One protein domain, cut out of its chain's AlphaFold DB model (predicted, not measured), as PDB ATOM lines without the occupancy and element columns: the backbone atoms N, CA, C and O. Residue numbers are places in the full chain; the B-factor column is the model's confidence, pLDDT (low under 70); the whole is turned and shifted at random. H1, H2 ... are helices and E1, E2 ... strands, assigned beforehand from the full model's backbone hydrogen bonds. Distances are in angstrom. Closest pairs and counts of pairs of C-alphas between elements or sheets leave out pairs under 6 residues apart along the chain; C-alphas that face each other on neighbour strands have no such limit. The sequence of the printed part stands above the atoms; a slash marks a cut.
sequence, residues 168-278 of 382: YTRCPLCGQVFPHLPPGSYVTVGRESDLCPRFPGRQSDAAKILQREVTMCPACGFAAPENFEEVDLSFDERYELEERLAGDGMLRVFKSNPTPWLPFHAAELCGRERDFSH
ATOM      1  N   TYR A 168      45.600  21.139  17.519       95.25
ATOM      2  CA  TYR A 168      44.265  21.549  17.100       95.25
ATOM      3  C   TYR A 168      44.301  23.003  16.657       95.25
ATOM      4  O   TYR A 168      44.840  23.842  17.369       95.25
ATOM      5  N   THR A 169      43.687  23.291  15.514       96.06
ATOM      6  CA  THR A 169      43.500  24.658  15.023       96.06
ATOM      7  C   THR A 169      42.035  24.909  14.694       96.06
ATOM      8  O   THR A 169      41.271  23.963  14.467       96.06
ATOM      9  N   ARG A 170      41.639  26.181  14.664       97.62
ATOM     10  CA  ARG A 170      40.304  26.631  14.261       97.62
ATOM     11  C   ARG A 170      40.385  27.245  12.867       97.62
ATOM     12  O   ARG A 170      41.187  28.137  12.632       97.62
ATOM     13  N   CYS A 171      39.533  26.800  11.949       97.94
ATOM     14  CA  CYS A 171      39.425  27.413  10.627       97.94
ATOM     15  C   CYS A 171      38.929  28.869  10.735       97.94
ATOM     16  O   CYS A 171      37.858  29.069  11.311       97.94
ATOM     17  N   PRO A 172      39.633  29.858  10.150       97.50
ATOM     18  CA  PRO A 172      39.205  31.259  10.189       97.50
ATOM     19  C   PRO A 172      37.959  31.519   9.328       97.50
ATOM     20  O   PRO A 172      37.220  32.462   9.593       97.50
ATOM     21  N   LEU A 173      37.696  30.657   8.337       97.81
ATOM     22  CA  LEU A 173      36.530  30.760   7.461       97.81
ATOM     23  C   LEU A 173      35.266  30.185   8.123       97.81
ATOM     24  O   LEU A 173      34.343  30.921   8.444       97.81
ATOM     25  N   CYS A 174      35.234  28.871   8.389       97.12
ATOM     26  CA  CYS A 174      34.017  28.192   8.865       97.12
ATOM     27  C   CYS A 174      33.985  27.898  10.374       97.12
ATOM     28  O   CYS A 174      33.025  27.311  10.871       97.12
ATOM     29  N   GLY A 175      35.046  28.219  11.118       97.12
ATOM     30  CA  GLY A 175      35.117  27.994  12.565       97.12
ATOM     31  C   GLY A 175      35.321  26.540  13.012       97.12
ATOM     32  O   GLY A 175      35.431  26.304  14.218       97.12
ATOM     33  N   GLN A 176      35.403  25.572  12.090       97.69
ATOM     34  CA  GLN A 176      35.664  24.166  12.413       97.69
ATOM     35  C   GLN A 176      37.001  24.013  13.144       97.69
ATOM     36  O   GLN A 176      38.030  24.488  12.664       97.69
ATOM     37  N   VAL A 177      36.997  23.277  14.257       97.94
ATOM     38  CA  VAL A 177      38.220  22.873  14.964       97.94
ATOM     39  C   VAL A 177      38.637  21.480  14.493       97.94
ATOM     40  O   VAL A 177      37.805  20.572  14.434       97.94
ATOM     41  N   PHE A 178      39.904  21.305  14.123       96.50
ATOM     42  CA  PHE A 178      40.424  20.031  13.621       96.50
ATOM     43  C   PHE A 178      41.916  19.857  13.949       96.50
ATOM     44  O   PHE A 178      42.629  20.851  14.099       96.50
ATOM     45  N   PRO A 179      42.400  18.607  14.080       94.81
ATOM     46  CA  PRO A 179      43.819  18.349  14.249       94.81
ATOM     47  C   PRO A 179      44.549  18.528  12.915       94.81
ATOM     48  O   PRO A 179      44.119  18.002  11.887       94.81
ATOM     49  N   HIS A 180      45.690  19.201  12.938       91.56
ATOM     50  CA  HIS A 180      46.648  19.181  11.841       91.56
ATOM     51  C   HIS A 180      48.052  18.939  12.384       91.56
ATOM     52  O   HIS A 180      48.326  19.075  13.577       91.56
ATOM     53  N   LEU A 181      48.950  18.542  11.490       89.38
ATOM     54  CA  LEU A 181      50.341  18.325  11.836       89.38
ATOM     55  C   LEU A 181      51.139  19.540  11.362       89.38
ATOM     56  O   LEU A 181      51.173  19.772  10.151       89.38
ATOM     57  N   PRO A 182      51.731  20.336  12.268       85.94
ATOM     58  CA  PRO A 182      52.466  21.521  11.861       85.94
ATOM     59  C   PRO A 182      53.707  21.130  11.044       85.94
ATOM     60  O   PRO A 182      54.202  19.995  11.160       85.94
ATOM     61  N   PRO A 183      54.235  22.050  10.220       83.25
ATOM     62  CA  PRO A 183      55.517  21.838   9.570       83.25
ATOM     63  C   PRO A 183      56.590  21.623  10.646       83.25
ATOM     64  O   PRO A 183      56.753  22.421  11.564       83.25
ATOM     65  N   GLY A 184      57.292  20.494  10.559       77.62
ATOM     66  CA  GLY A 184      58.393  20.158  11.460       77.62
ATOM     67  C   GLY A 184      59.744  20.474  10.826       77.62
ATOM     68  O   GLY A 184      59.856  20.572   9.605       77.62
ATOM     69  N   SER A 185      60.795  20.562  11.640       79.06
ATOM     70  CA  SER A 185      62.163  20.570  11.118       79.06
ATOM     71  C   SER A 185      62.491  19.215  10.494       79.06
ATOM     72  O   SER A 185      62.268  18.174  11.117       79.06
ATOM     73  N   TYR A 186      63.071  19.219   9.298       80.94
ATOM     74  CA  TYR A 186      63.506  18.008   8.613       80.94
ATOM     75  C   TYR A 186      64.930  18.156   8.084       80.94
ATOM     76  O   TYR A 186      65.375  19.240   7.709       80.94
ATOM     77  N   VAL A 187      65.651  17.037   8.040       85.31
ATOM     78  CA  VAL A 187      66.984  16.987   7.438       85.31
ATOM     79  C   VAL A 187      66.835  16.878   5.923       85.31
ATOM     80  O   VAL A 187      66.121  16.008   5.423       85.31
ATOM     81  N   THR A 188      67.534  17.745   5.193       89.69
ATOM     82  CA  THR A 188      67.638  17.674   3.730       89.69
ATOM     83  C   THR A 188      69.043  17.237   3.334       89.69
ATOM     84  O   THR A 188      70.017  17.584   3.997       89.69
ATOM     85  N   VAL A 189      69.160  16.468   2.251       92.31
ATOM     86  CA  VAL A 189      70.453  16.000   1.705       92.31
ATOM     87  C   VAL A 189      70.901  16.809   0.482       92.31
ATOM     88  O   VAL A 189      71.865  16.461  -0.193       92.31
ATOM     89  N   GLY A 190      70.169  17.873   0.157       92.56
ATOM     90  CA  GLY A 190      70.411  18.729  -0.998       92.56
ATOM     91  C   GLY A 190      69.110  19.242  -1.600       92.56
ATOM     92  O   GLY A 190      68.040  19.127  -1.001       92.56
ATOM     93  N   ARG A 191      69.207  19.796  -2.809       95.12
ATOM     94  CA  ARG A 191      68.066  20.289  -3.584       95.12
ATOM     95  C   ARG A 191      68.122  19.776  -5.014       95.12
ATOM     96  O   ARG A 191      69.191  19.458  -5.536       95.12
ATOM     97  N   GLU A 192      66.958  19.643  -5.623       96.38
ATOM     98  CA  GLU A 192      66.822  19.467  -7.063       96.38
ATOM     99  C   GLU A 192      67.039  20.808  -7.782       96.38
ATOM    100  O   GLU A 192      67.182  21.854  -7.149       96.38
ATOM    101  N   SER A 193      67.103  20.779  -9.113       97.38
ATOM    102  CA  SER A 193      67.374  21.969  -9.928       97.38
ATOM    103  C   SER A 193      66.298  23.051  -9.791       97.38
ATOM    104  O   SER A 193      66.621  24.231  -9.805       97.38
ATOM    105  N   ASP A 194      65.039  22.679  -9.562       97.62
ATOM    106  CA  ASP A 194      63.932  23.598  -9.261       97.62
ATOM    107  C   ASP A 194      63.820  23.916  -7.763       97.62
ATOM    108  O   ASP A 194      62.775  24.347  -7.293       97.62
ATOM    109  N   LEU A 195      64.901  23.687  -7.013       97.69
ATOM    110  CA  LEU A 195      65.052  23.964  -5.586       97.69
ATOM    111  C   LEU A 195      64.202  23.098  -4.650       97.69
ATOM    112  O   LEU A 195      64.294  23.284  -3.434       97.69
ATOM    113  N   CYS A 196      63.495  22.090  -5.176       97.12
ATOM    114  CA  CYS A 196      62.814  21.086  -4.363       97.12
ATOM    115  C   CYS A 196      63.807  20.438  -3.384       97.12
ATOM    116  O   CYS A 196      64.811  19.863  -3.829       97.12
ATOM    117  N   PRO A 197      63.554  20.464  -2.066       94.88
ATOM    118  CA  PRO A 197      64.393  19.766  -1.105       94.88
ATOM    119  C   PRO A 197      64.445  18.261  -1.385       94.88
ATOM    120  O   PRO A 197      63.443  17.628  -1.732       94.88
ATOM    121  N   ARG A 198      65.629  17.668  -1.222       93.38
ATOM    122  CA  ARG A 198      65.814  16.216  -1.237       93.38
ATOM    123  C   ARG A 198      65.779  15.698   0.190       93.38
ATOM    124  O   ARG A 198      66.571  16.128   1.028       93.38
ATOM    125  N   PHE A 199      64.893  14.745   0.431       90.12
ATOM    126  CA  PHE A 199      64.711  14.104   1.725       90.12
ATOM    127  C   PHE A 199      65.354  12.715   1.706       90.12
ATOM    128  O   PHE A 199      65.275  12.030   0.680       90.12
ATOM    129  N   PRO A 200      65.979  12.273   2.809       86.50
ATOM    130  CA  PRO A 200      66.347  10.873   2.957       86.50
ATOM    131  C   PRO A 200      65.080  10.002   3.051       86.50
ATOM    132  O   PRO A 200      64.052  10.441   3.562       86.50
ATOM    133  N   GLY A 201      65.155   8.752   2.592       86.50
ATOM    134  CA  GLY A 201      64.049   7.792   2.706       86.50
ATOM    135  C   GLY A 201      63.144   7.710   1.472       86.50
ATOM    136  O   GLY A 201      63.597   7.876   0.338       86.50
ATOM    137  N   ARG A 202      61.868   7.352   1.676       84.69
ATOM    138  CA  ARG A 202      60.921   7.084   0.579       84.69
ATOM    139  C   ARG A 202      60.343   8.385   0.017       84.69
ATOM    140  O   ARG A 202      60.059   9.323   0.753       84.69
ATOM    141  N   GLN A 203      60.067   8.411  -1.290       82.06
ATOM    142  CA  GLN A 203      59.462   9.579  -1.958       82.06
ATOM    143  C   GLN A 203      58.084   9.947  -1.373       82.06
ATOM    144  O   GLN A 203      57.780  11.125  -1.233       82.06
ATOM    145  N   SER A 204      57.283   8.960  -0.957       82.44
ATOM    146  CA  SER A 204      55.988   9.191  -0.294       82.44
ATOM    147  C   SER A 204      56.119   9.923   1.043       82.44
ATOM    148  O   SER A 204      55.222  10.656   1.449       82.44
ATOM    149  N   ASP A 205      57.236   9.730   1.747       87.88
ATOM    150  CA  ASP A 205      57.485  10.418   3.013       87.88
ATOM    151  C   ASP A 205      57.843  11.883   2.737       87.88
ATOM    152  O   ASP A 205      57.329  12.776   3.405       87.88
ATOM    153  N   ALA A 206      58.620  12.142   1.677       90.25
ATOM    154  CA  ALA A 206      58.903  13.493   1.196       90.25
ATOM    155  C   ALA A 206      57.625  14.258   0.811       90.25
ATOM    156  O   ALA A 206      57.475  15.413   1.202       90.25
ATOM    157  N   ALA A 207      56.686  13.616   0.102       91.75
ATOM    158  CA  ALA A 207      55.400  14.227  -0.246       91.75
ATOM    159  C   ALA A 207      54.628  14.678   1.000       91.75
ATOM    160  O   ALA A 207      54.171  15.815   1.067       91.75
ATOM    161  N   LYS A 208      54.540  13.809   2.015       89.62
ATOM    162  CA  LYS A 208      53.866  14.111   3.287       89.62
ATOM    163  C   LYS A 208      54.564  15.206   4.082       89.62
ATOM    164  O   LYS A 208      53.889  15.936   4.797       89.62
ATOM    165  N   ILE A 209      55.893  15.293   4.019       91.69
ATOM    166  CA  ILE A 209      56.642  16.355   4.698       91.69
ATOM    167  C   ILE A 209      56.365  17.698   4.022       91.69
ATOM    168  O   ILE A 209      55.971  18.635   4.708       91.69
ATOM    169  N   LEU A 210      56.486  17.761   2.692       93.81
ATOM    170  CA  LEU A 210      56.176  18.958   1.905       93.81
ATOM    171  C   LEU A 210      54.713  19.388   2.081       93.81
ATOM    172  O   LEU A 210      54.436  20.566   2.257       93.81
ATOM    173  N   GLN A 211      53.769  18.440   2.109       93.81
ATOM    174  CA  GLN A 211      52.344  18.726   2.296       93.81
ATOM    175  C   GLN A 211      52.038  19.517   3.575       93.81
ATOM    176  O   GLN A 211      51.123  20.333   3.571       93.81
ATOM    177  N   ARG A 212      52.797  19.304   4.658       92.38
ATOM    178  CA  ARG A 212      52.580  19.990   5.949       92.38
ATOM    179  C   ARG A 212      52.889  21.484   5.908       92.38
ATOM    180  O   ARG A 212      52.578  22.181   6.865       92.38
ATOM    181  N   GLU A 213      53.503  21.974   4.833       94.25
ATOM    182  CA  GLU A 213      53.757  23.403   4.632       94.25
ATOM    183  C   GLU A 213      52.469  24.199   4.368       94.25
ATOM    184  O   GLU A 213      52.489  25.421   4.448       94.25
ATOM    185  N   VAL A 214      51.351  23.522   4.074       96.25
ATOM    186  CA  VAL A 214      50.038  24.146   3.902       96.25
ATOM    187  C   VAL A 214      49.007  23.438   4.771       96.25
ATOM    188  O   VAL A 214      48.802  22.226   4.670       96.25
ATOM    189  N   THR A 215      48.301  24.211   5.591       96.38
ATOM    190  CA  THR A 215      47.174  23.711   6.379       96.38
ATOM    191  C   THR A 215      45.890  23.891   5.579       96.38
ATOM    192  O   THR A 215      45.652  24.963   5.033       96.38
ATOM    193  N   MET A 216      45.052  22.853   5.507       96.88
ATOM    194  CA  MET A 216      43.748  22.892   4.835       96.88
ATOM    195  C   MET A 216      42.648  22.414   5.781       96.88
ATOM    196  O   MET A 216      42.765  21.358   6.403       96.88
ATOM    197  N   CYS A 217      41.559  23.174   5.859       97.19
ATOM    198  CA  CYS A 217      40.371  22.803   6.606       97.19
ATOM    199  C   CYS A 217      39.641  21.645   5.907       97.19
ATOM    200  O   CYS A 217      39.218  21.798   4.759       97.19
ATOM    201  N   PRO A 218      39.398  20.515   6.593       95.50
ATOM    202  CA  PRO A 218      38.706  19.375   5.994       95.50
ATOM    203  C   PRO A 218      37.209  19.629   5.748       95.50
ATOM    204  O   PRO A 218      36.582  18.893   4.987       95.50
ATOM    205  N   ALA A 219      36.617  20.644   6.387       95.75
ATOM    206  CA  ALA A 219      35.190  20.938   6.270       95.75
ATOM    207  C   ALA A 219      34.866  21.805   5.043       95.75
ATOM    208  O   ALA A 219      34.060  21.401   4.199       95.75
ATOM    209  N   CYS A 220      35.499  22.980   4.943       96.38
ATOM    210  CA  CYS A 220      35.216  23.975   3.902       96.38
ATOM    211  C   CYS A 220      36.284  24.059   2.802       96.38
ATOM    212  O   CYS A 220      36.046  24.701   1.789       96.38
ATOM    213  N   GLY A 221      37.449  23.422   2.972       97.00
ATOM    214  CA  GLY A 221      38.536  23.480   1.993       97.00
ATOM    215  C   GLY A 221      39.399  24.742   2.062       97.00
ATOM    216  O   GLY A 221      40.340  24.840   1.283       97.00
ATOM    217  N   PHE A 222      39.142  25.672   2.992       98.25
ATOM    218  CA  PHE A 222      40.025  26.823   3.212       98.25
ATOM    219  C   PHE A 222      41.449  26.351   3.502       98.25
ATOM    220  O   PHE A 222      41.636  25.486   4.363       98.25
ATOM    221  N   ALA A 223      42.445  26.915   2.822       97.88
ATOM    222  CA  ALA A 223      43.835  26.539   3.017       97.88
ATOM    223  C   ALA A 223      44.766  27.745   3.024       97.88
ATOM    224  O   ALA A 223      44.575  28.705   2.280       97.88
ATOM    225  N   ALA A 224      45.799  27.662   3.854       97.12
ATOM    226  CA  ALA A 224      46.782  28.717   4.026       97.12
ATOM    227  C   ALA A 224      48.150  28.111   4.392       97.12
ATOM    228  O   ALA A 224      48.198  27.132   5.149       97.12
ATOM    229  N   PRO A 225      49.264  28.649   3.859       95.69
ATOM    230  CA  PRO A 225      50.600  28.354   4.372       95.69
ATOM    231  C   PRO A 225      50.869  29.022   5.733       95.69
ATOM    232  O   PRO A 225      51.776  28.603   6.446       95.69
ATOM    233  N   GLU A 226      50.113  30.063   6.094       93.88
ATOM    234  CA  GLU A 226      50.189  30.701   7.412       93.88
ATOM    235  C   GLU A 226      49.547  29.861   8.518       93.88
ATOM    236  O   GLU A 226      48.724  28.973   8.272       93.88
ATOM    237  N   ASN A 227      49.873  30.203   9.766       92.25
ATOM    238  CA  ASN A 227      49.099  29.734  10.903       92.25
ATOM    239  C   ASN A 227      47.676  30.309  10.825       92.25
ATOM    240  O   ASN A 227      47.490  31.515  10.688       92.25
ATOM    241  N   PHE A 228      46.665  29.450  10.943       95.38
ATOM    242  CA  PHE A 228      45.257  29.846  10.890       95.38
ATOM    243  C   PHE A 228      44.873  30.850  11.986       95.38
ATOM    244  O   PHE A 228      43.957  31.637  11.773       95.38
ATOM    245  N   GLU A 229      45.571  30.856  13.124       91.62
ATOM    246  CA  GLU A 229      45.346  31.825  14.209       91.62
ATOM    247  C   GLU A 229      45.778  33.255  13.847       91.62
ATOM    248  O   GLU A 229      45.289  34.211  14.441       91.62
ATOM    249  N   GLU A 230      46.673  33.405  12.870       93.38
ATOM    250  CA  GLU A 230      47.177  34.698  12.385       93.38
ATOM    251  C   GLU A 230      46.362  35.225  11.195       93.38
ATOM    252  O   GLU A 230      46.590  36.334  10.716       93.38
ATOM    253  N   VAL A 231      45.418  34.424  10.692       95.44
ATOM    254  CA  VAL A 231      44.577  34.785   9.558       95.44
ATOM    255  C   VAL A 231      43.303  35.442  10.067       95.44
ATOM    256  O   VAL A 231      42.378  34.768  10.521       95.44
ATOM    257  N   ASP A 232      43.244  36.761   9.927       94.50
ATOM    258  CA  ASP A 232      41.997  37.510  10.028       94.50
ATOM    259  C   ASP A 232      41.394  37.686   8.632       94.50
ATOM    260  O   ASP A 232      42.112  37.988   7.678       94.50
ATOM    261  N   LEU A 233      40.090  37.439   8.512       96.12
ATOM    262  CA  LEU A 233      39.350  37.557   7.257       96.12
ATOM    263  C   LEU A 233      38.240  38.578   7.448       96.12
ATOM    264  O   LEU A 233      37.357  38.386   8.299       96.12
ATOM    265  N   SER A 234      38.261  39.608   6.608       95.44
ATOM    266  CA  SER A 234      37.166  40.558   6.459       95.44
ATOM    267  C   SER A 234      35.877  39.857   6.018       95.44
ATOM    268  O   SER A 234      35.868  38.699   5.594       95.44
ATOM    269  N   PHE A 235      34.750  40.554   6.147       94.12
ATOM    270  CA  PHE A 235      33.459  40.013   5.725       94.12
ATOM    271  C   PHE A 235      33.442  39.673   4.226       94.12
ATOM    272  O   PHE A 235      32.979  38.594   3.858       94.12
ATOM    273  N   ASP A 236      33.997  40.559   3.396       94.06
ATOM    274  CA  ASP A 236      34.033  40.393   1.943       94.06
ATOM    275  C   ASP A 236      34.928  39.208   1.550       94.06
ATOM    276  O   ASP A 236      34.467  38.309   0.847       94.06
ATOM    277  N   GLU A 237      36.140  39.107   2.120       95.75
ATOM    278  CA  GLU A 237      37.029  37.957   1.887       95.75
ATOM    279  C   GLU A 237      36.354  36.635   2.262       95.75
ATOM    280  O   GLU A 237      36.483  35.646   1.544       95.75
ATOM    281  N   ARG A 238      35.620  36.581   3.384       96.19
ATOM    282  CA  ARG A 238      34.904  35.356   3.785       96.19
ATOM    283  C   ARG A 238      33.877  34.948   2.738       96.19
ATOM    284  O   ARG A 238      33.828  33.773   2.380       96.19
ATOM    285  N   TYR A 239      33.080  35.899   2.263       95.62
ATOM    286  CA  TYR A 239      32.047  35.633   1.270       95.62
ATOM    287  C   TYR A 239      32.651  35.139  -0.053       95.62
ATOM    288  O   TYR A 239      32.253  34.088  -0.562       95.62
ATOM    289  N   GLU A 240      33.663  35.841  -0.565       96.44
ATOM    290  CA  GLU A 240      34.345  35.489  -1.816       96.44
ATOM    291  C   GLU A 240      35.047  34.128  -1.721       96.44
ATOM    292  O   GLU A 240      34.953  33.300  -2.633       96.44
ATOM    293  N   LEU A 241      35.693  33.842  -0.586       97.88
ATOM    294  CA  LEU A 241      36.319  32.546  -0.326       97.88
ATOM    295  C   LEU A 241      35.295  31.414  -0.275       97.88
ATOM    296  O   LEU A 241      35.534  30.355  -0.859       97.88
ATOM    297  N   GLU A 242      34.168  31.597   0.415       96.75
ATOM    298  CA  GLU A 242      33.111  30.585   0.483       96.75
ATOM    299  C   GLU A 242      32.569  30.250  -0.910       96.75
ATOM    300  O   GLU A 242      32.481  29.069  -1.266       96.75
ATOM    301  N   GLU A 243      32.276  31.269  -1.720       96.31
ATOM    302  CA  GLU A 243      31.811  31.085  -3.093       96.31
ATOM    303  C   GLU A 243      32.875  30.392  -3.955       96.31
ATOM    304  O   GLU A 243      32.593  29.382  -4.615       96.31
ATOM    305  N   ARG A 244      34.125  30.876  -3.909       97.38
ATOM    306  CA  ARG A 244      35.231  30.324  -4.702       97.38
ATOM    307  C   ARG A 244      35.492  28.859  -4.366       97.38
ATOM    308  O   ARG A 244      35.646  28.045  -5.277       97.38
ATOM    309  N   LEU A 245      35.536  28.511  -3.080       97.69
ATOM    310  CA  LEU A 245      35.823  27.149  -2.622       97.69
ATOM    311  C   LEU A 245      34.663  26.186  -2.913       97.69
ATOM    312  O   LEU A 245      34.905  25.035  -3.277       97.69
ATOM    313  N   ALA A 246      33.408  26.635  -2.802       95.88
ATOM    314  CA  ALA A 246      32.239  25.820  -3.145       95.88
ATOM    315  C   ALA A 246      32.117  25.568  -4.664       95.88
ATOM    316  O   ALA A 246      31.666  24.496  -5.106       95.88
ATOM    317  N   GLY A 247      32.521  26.557  -5.465       96.44
ATOM    318  CA  GLY A 247      32.510  26.508  -6.924       96.44
ATOM    319  C   GLY A 247      33.633  25.675  -7.542       96.44
ATOM    320  O   GLY A 247      33.485  25.222  -8.679       96.44
ATOM    321  N   ASP A 248      34.732  25.432  -6.823       97.75
ATOM    322  CA  ASP A 248      35.903  24.778  -7.400       97.75
ATOM    323  C   ASP A 248      35.695  23.276  -7.681       97.75
ATOM    324  O   ASP A 248      35.321  22.467  -6.822       97.75
ATOM    325  N   GLY A 249      35.967  22.884  -8.929       96.62
ATOM    326  CA  GLY A 249      35.778  21.515  -9.401       96.62
ATOM    327  C   GLY A 249      36.798  20.527  -8.832       96.62
ATOM    328  O   GLY A 249      36.450  19.372  -8.588       96.62
ATOM    329  N   MET A 250      38.034  20.959  -8.582       95.06
ATOM    330  CA  MET A 250      39.091  20.090  -8.063       95.06
ATOM    331  C   MET A 250      38.836  19.754  -6.596       95.06
ATOM    332  O   MET A 250      38.868  18.583  -6.219       95.06
ATOM    333  N   LEU A 251      38.490  20.750  -5.778       96.38
ATOM    334  CA  LEU A 251      38.089  20.532  -4.390       96.38
ATOM    335  C   LEU A 251      36.882  19.604  -4.305       96.38
ATOM    336  O   LEU A 251      36.882  18.684  -3.491       96.38
ATOM    337  N   ARG A 252      35.892  19.768  -5.190       95.44
ATOM    338  CA  ARG A 252      34.720  18.887  -5.242       95.44
ATOM    339  C   ARG A 252      35.080  17.441  -5.587       95.44
ATOM    340  O   ARG A 252      34.611  16.528  -4.909       95.44
ATOM    341  N   VAL A 253      35.898  17.229  -6.619       95.75
ATOM    342  CA  VAL A 253      36.283  15.887  -7.094       95.75
ATOM    343  C   VAL A 253      37.147  15.153  -6.068       95.75
ATOM    344  O   VAL A 253      36.950  13.960  -5.846       95.75
ATOM    345  N   PHE A 254      38.075  15.853  -5.413       94.25
ATOM    346  CA  PHE A 254      39.042  15.240  -4.498       94.25
ATOM    347  C   PHE A 254      38.647  15.332  -3.014       94.25
ATOM    348  O   PHE A 254      39.404  14.874  -2.162       94.25
ATOM    349  N   LYS A 255      37.457  15.850  -2.673       89.88
ATOM    350  CA  LYS A 255      36.999  15.998  -1.276       89.88
ATOM    351  C   LYS A 255      36.996  14.685  -0.488       89.88
ATOM    352  O   LYS A 255      37.388  14.664   0.674       89.88
ATOM    353  N   SER A 256      36.515  13.601  -1.100       89.88
ATOM    354  CA  SER A 256      36.357  12.295  -0.439       89.88
ATOM    355  C   SER A 256      37.660  11.505  -0.331       89.88
ATOM    356  O   SER A 256      37.796  10.668   0.557       89.88
ATOM    357  N   ASN A 257      38.617  11.774  -1.220       91.12
ATOM    358  CA  ASN A 257      39.937  11.162  -1.208       91.12
ATOM    359  C   ASN A 257      41.002  12.224  -1.534       91.12
ATOM    360  O   ASN A 257      41.465  12.294  -2.680       91.12
ATOM    361  N   PRO A 258      41.351  13.082  -0.555       88.88
ATOM    362  CA  PRO A 258      42.248  14.203  -0.783       88.88
ATOM    363  C   PRO A 258      43.627  13.735  -1.234       88.88
ATOM    364  O   PRO A 258      44.277  12.913  -0.587       88.88
ATOM    365  N   THR A 259      44.097  14.299  -2.338       92.88
ATOM    366  CA  THR A 259      45.470  14.113  -2.801       92.88
ATOM    367  C   THR A 259      46.420  15.018  -2.006       92.88
ATOM    368  O   THR A 259      46.026  16.115  -1.600       92.88
ATOM    369  N   PRO A 260      47.696  14.633  -1.812       93.62
ATOM    370  CA  PRO A 260      48.651  15.457  -1.065       93.62
ATOM    371  C   PRO A 260      48.886  16.865  -1.634       93.62
ATOM    372  O   PRO A 260      49.284  17.763  -0.900       93.62
ATOM    373  N   TRP A 261      48.634  17.082  -2.929       95.75
ATOM    374  CA  TRP A 261      48.766  18.393  -3.576       95.75
ATOM    375  C   TRP A 261      47.511  19.275  -3.442       95.75
ATOM    376  O   TRP A 261      47.594  20.477  -3.699       95.75
ATOM    377  N   LEU A 262      46.356  18.719  -3.041       97.06
ATOM    378  CA  LEU A 262      45.087  19.454  -2.942       97.06
ATOM    379  C   LEU A 262      45.155  20.679  -2.009       97.06
ATOM    380  O   LEU A 262      44.649  21.726  -2.412       97.06
ATOM    381  N   PRO A 263      45.826  20.624  -0.835       97.56
ATOM    382  CA  PRO A 263      46.010  21.802   0.015       97.56
ATOM    383  C   PRO A 263      46.667  22.981  -0.706       97.56
ATOM    384  O   PRO A 263      46.248  24.115  -0.520       97.56
ATOM    385  N   PHE A 264      47.649  22.736  -1.578       98.44
ATOM    386  CA  PHE A 264      48.296  23.813  -2.333       98.44
ATOM    387  C   PHE A 264      47.387  24.395  -3.413       98.44
ATOM    388  O   PHE A 264      47.436  25.594  -3.668       98.44
ATOM    389  N   HIS A 265      46.546  23.565  -4.043       98.31
ATOM    390  CA  HIS A 265      45.518  24.072  -4.949       98.31
ATOM    391  C   HIS A 265      44.567  25.018  -4.207       98.31
ATOM    392  O   HIS A 265      44.370  26.146  -4.645       98.31
ATOM    393  N   ALA A 266      44.047  24.572  -3.060       98.38
ATOM    394  CA  ALA A 266      43.193  25.382  -2.203       98.38
ATOM    395  C   ALA A 266      43.889  26.671  -1.738       98.38
ATOM    396  O   ALA A 266      43.265  27.725  -1.734       98.38
ATOM    397  N   ALA A 267      45.175  26.609  -1.384       98.50
ATOM    398  CA  ALA A 267      45.927  27.769  -0.916       98.50
ATOM    399  C   ALA A 267      46.215  28.781  -2.031       98.50
ATOM    400  O   ALA A 267      46.233  29.975  -1.757       98.50
ATOM    401  N   GLU A 268      46.400  28.347  -3.284       98.62
ATOM    402  CA  GLU A 268      46.478  29.284  -4.413       98.62
ATOM    403  C   GLU A 268      45.126  29.984  -4.633       98.62
ATOM    404  O   GLU A 268      45.104  31.197  -4.823       98.62
ATOM    405  N   LEU A 269      43.997  29.265  -4.536       98.31
ATOM    406  CA  LEU A 269      42.664  29.882  -4.603       98.31
ATOM    407  C   LEU A 269      42.451  30.880  -3.460       98.31
ATOM    408  O   LEU A 269      42.106  32.028  -3.712       98.31
ATOM    409  N   CYS A 270      42.710  30.462  -2.218       98.38
ATOM    410  CA  CYS A 270      42.532  31.318  -1.047       98.38
ATOM    411  C   CYS A 270      43.468  32.527  -1.083       98.38
ATOM    412  O   CYS A 270      43.062  33.626  -0.736       98.38
ATOM    413  N   GLY A 271      44.715  32.337  -1.515       97.81
ATOM    414  CA  GLY A 271      45.680  33.421  -1.649       97.81
ATOM    415  C   GLY A 271      45.273  34.444  -2.707       97.81
ATOM    416  O   GLY A 271      45.574  35.616  -2.542       97.81
ATOM    417  N   ARG A 272      44.572  34.034  -3.772       96.69
ATOM    418  CA  ARG A 272      44.077  34.966  -4.796       96.69
ATOM    419  C   ARG A 272      42.964  35.874  -4.286       96.69
ATOM    420  O   ARG A 272      43.008  37.049  -4.602       96.69
ATOM    421  N   GLU A 273      42.014  35.342  -3.520       95.81
ATOM    422  CA  GLU A 273      40.942  36.158  -2.914       95.81
ATOM    423  C   GLU A 273      41.460  37.005  -1.733       95.81
ATOM    424  O   GLU A 273      40.806  37.937  -1.297       95.81
ATOM    425  N   ARG A 274      42.656  36.691  -1.217       95.75
ATOM    426  CA  ARG A 274      43.350  37.439  -0.150       95.75
ATOM    427  C   ARG A 274      44.506  38.297  -0.680       95.75
ATOM    428  O   ARG A 274      45.448  38.582   0.059       95.75
ATOM    429  N   ASP A 275      44.497  38.607  -1.977       95.44
ATOM    430  CA  ASP A 275      45.471  39.475  -2.653       95.44
ATOM    431  C   ASP A 275      46.952  39.136  -2.398       95.44
ATOM    432  O   ASP A 275      47.820  40.006  -2.268       95.44
ATOM    433  N   PHE A 276      47.292  37.848  -2.343       97.62
ATOM    434  CA  PHE A 276      48.694  37.441  -2.291       97.62
ATOM    435  C   PHE A 276      49.427  37.899  -3.547       97.62
ATOM    436  O   PHE A 276      48.926  37.780  -4.670       97.62
ATOM    437  N   SER A 277      50.680  38.315  -3.357       98.12
ATOM    438  CA  SER A 277      51.568  38.619  -4.469       98.12
ATOM    439  C   SER A 277      51.685  37.425  -5.420       98.12
ATOM    440  O   SER A 277      51.677  36.253  -5.021       98.12
ATOM    441  N   HIS A 278      51.811  37.705  -6.708       98.56
ATOM    442  CA  HIS A 278      52.101  36.716  -7.724       98.56
ATOM    443  C   HIS A 278      53.403  35.969  -7.445       98.56
ATOM    444  O   HIS A 278      53.444  34.769  -7.709       98.56
TER     445      HIS A 278
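What this domain is: This is residues 168 to 278 of the 382 residues of the protein "DUF2225 domain-containing protein" of Rubrobacter taiwanensis (UniProt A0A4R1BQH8). H4 lies in the middle of a loop-rich body, with H2 and H3 packed on it and the small hairpin E1 and E2 beyond the loop of residues 215 to 224. H1 and the loop of residues 181 to 202 extend this body to one end of the longest axis. The printed part has 111 residues, under half in named elements, mostly helix, in the order E1 E2 H1 H2 H3 H4. It is compact, radius of gyration of the C-alphas 14.9 A, spanning 44 by 30 by 29 A.

How they stand to each other: E1, residues 168 to 170, and E2, residues 177 to 180, form an antiparallel hairpin; N 169 and O 178 are within hydrogen-bond range, 3.0 A. H2, residues 235 to 247, touches H4, residues 262 to 273, at a steep tilt of 41 degrees, opposite ways; the closest C-alphas, of Leu 241 and Cys 270, are 6.4 A apart. H3, residues 249 to 254, and H4 form a helical hairpin, touching through residues 262 to 266 of H4 alone; the closest C-alphas are those of Leu 251 and Leu 262, 7.2 A. H1, residues 203 to 211, is close to H4 but not clearly touching. Every O i to N i+4 pair in H1, H2, H3 and H4 is within hydrogen-bond range.

Where its parts are: E1 begins at C-alpha 168 (44.265, 21.549, 17.100); H4, 17.2 A long, ends at C-alpha 273 (40.942, 36.158, -2.914). H2 measures 18.5 A.

The domain as a whole: The printed part has no cut. The links E2 to H1 and H1 to H2 are long. No printed residue has pLDDT under 70.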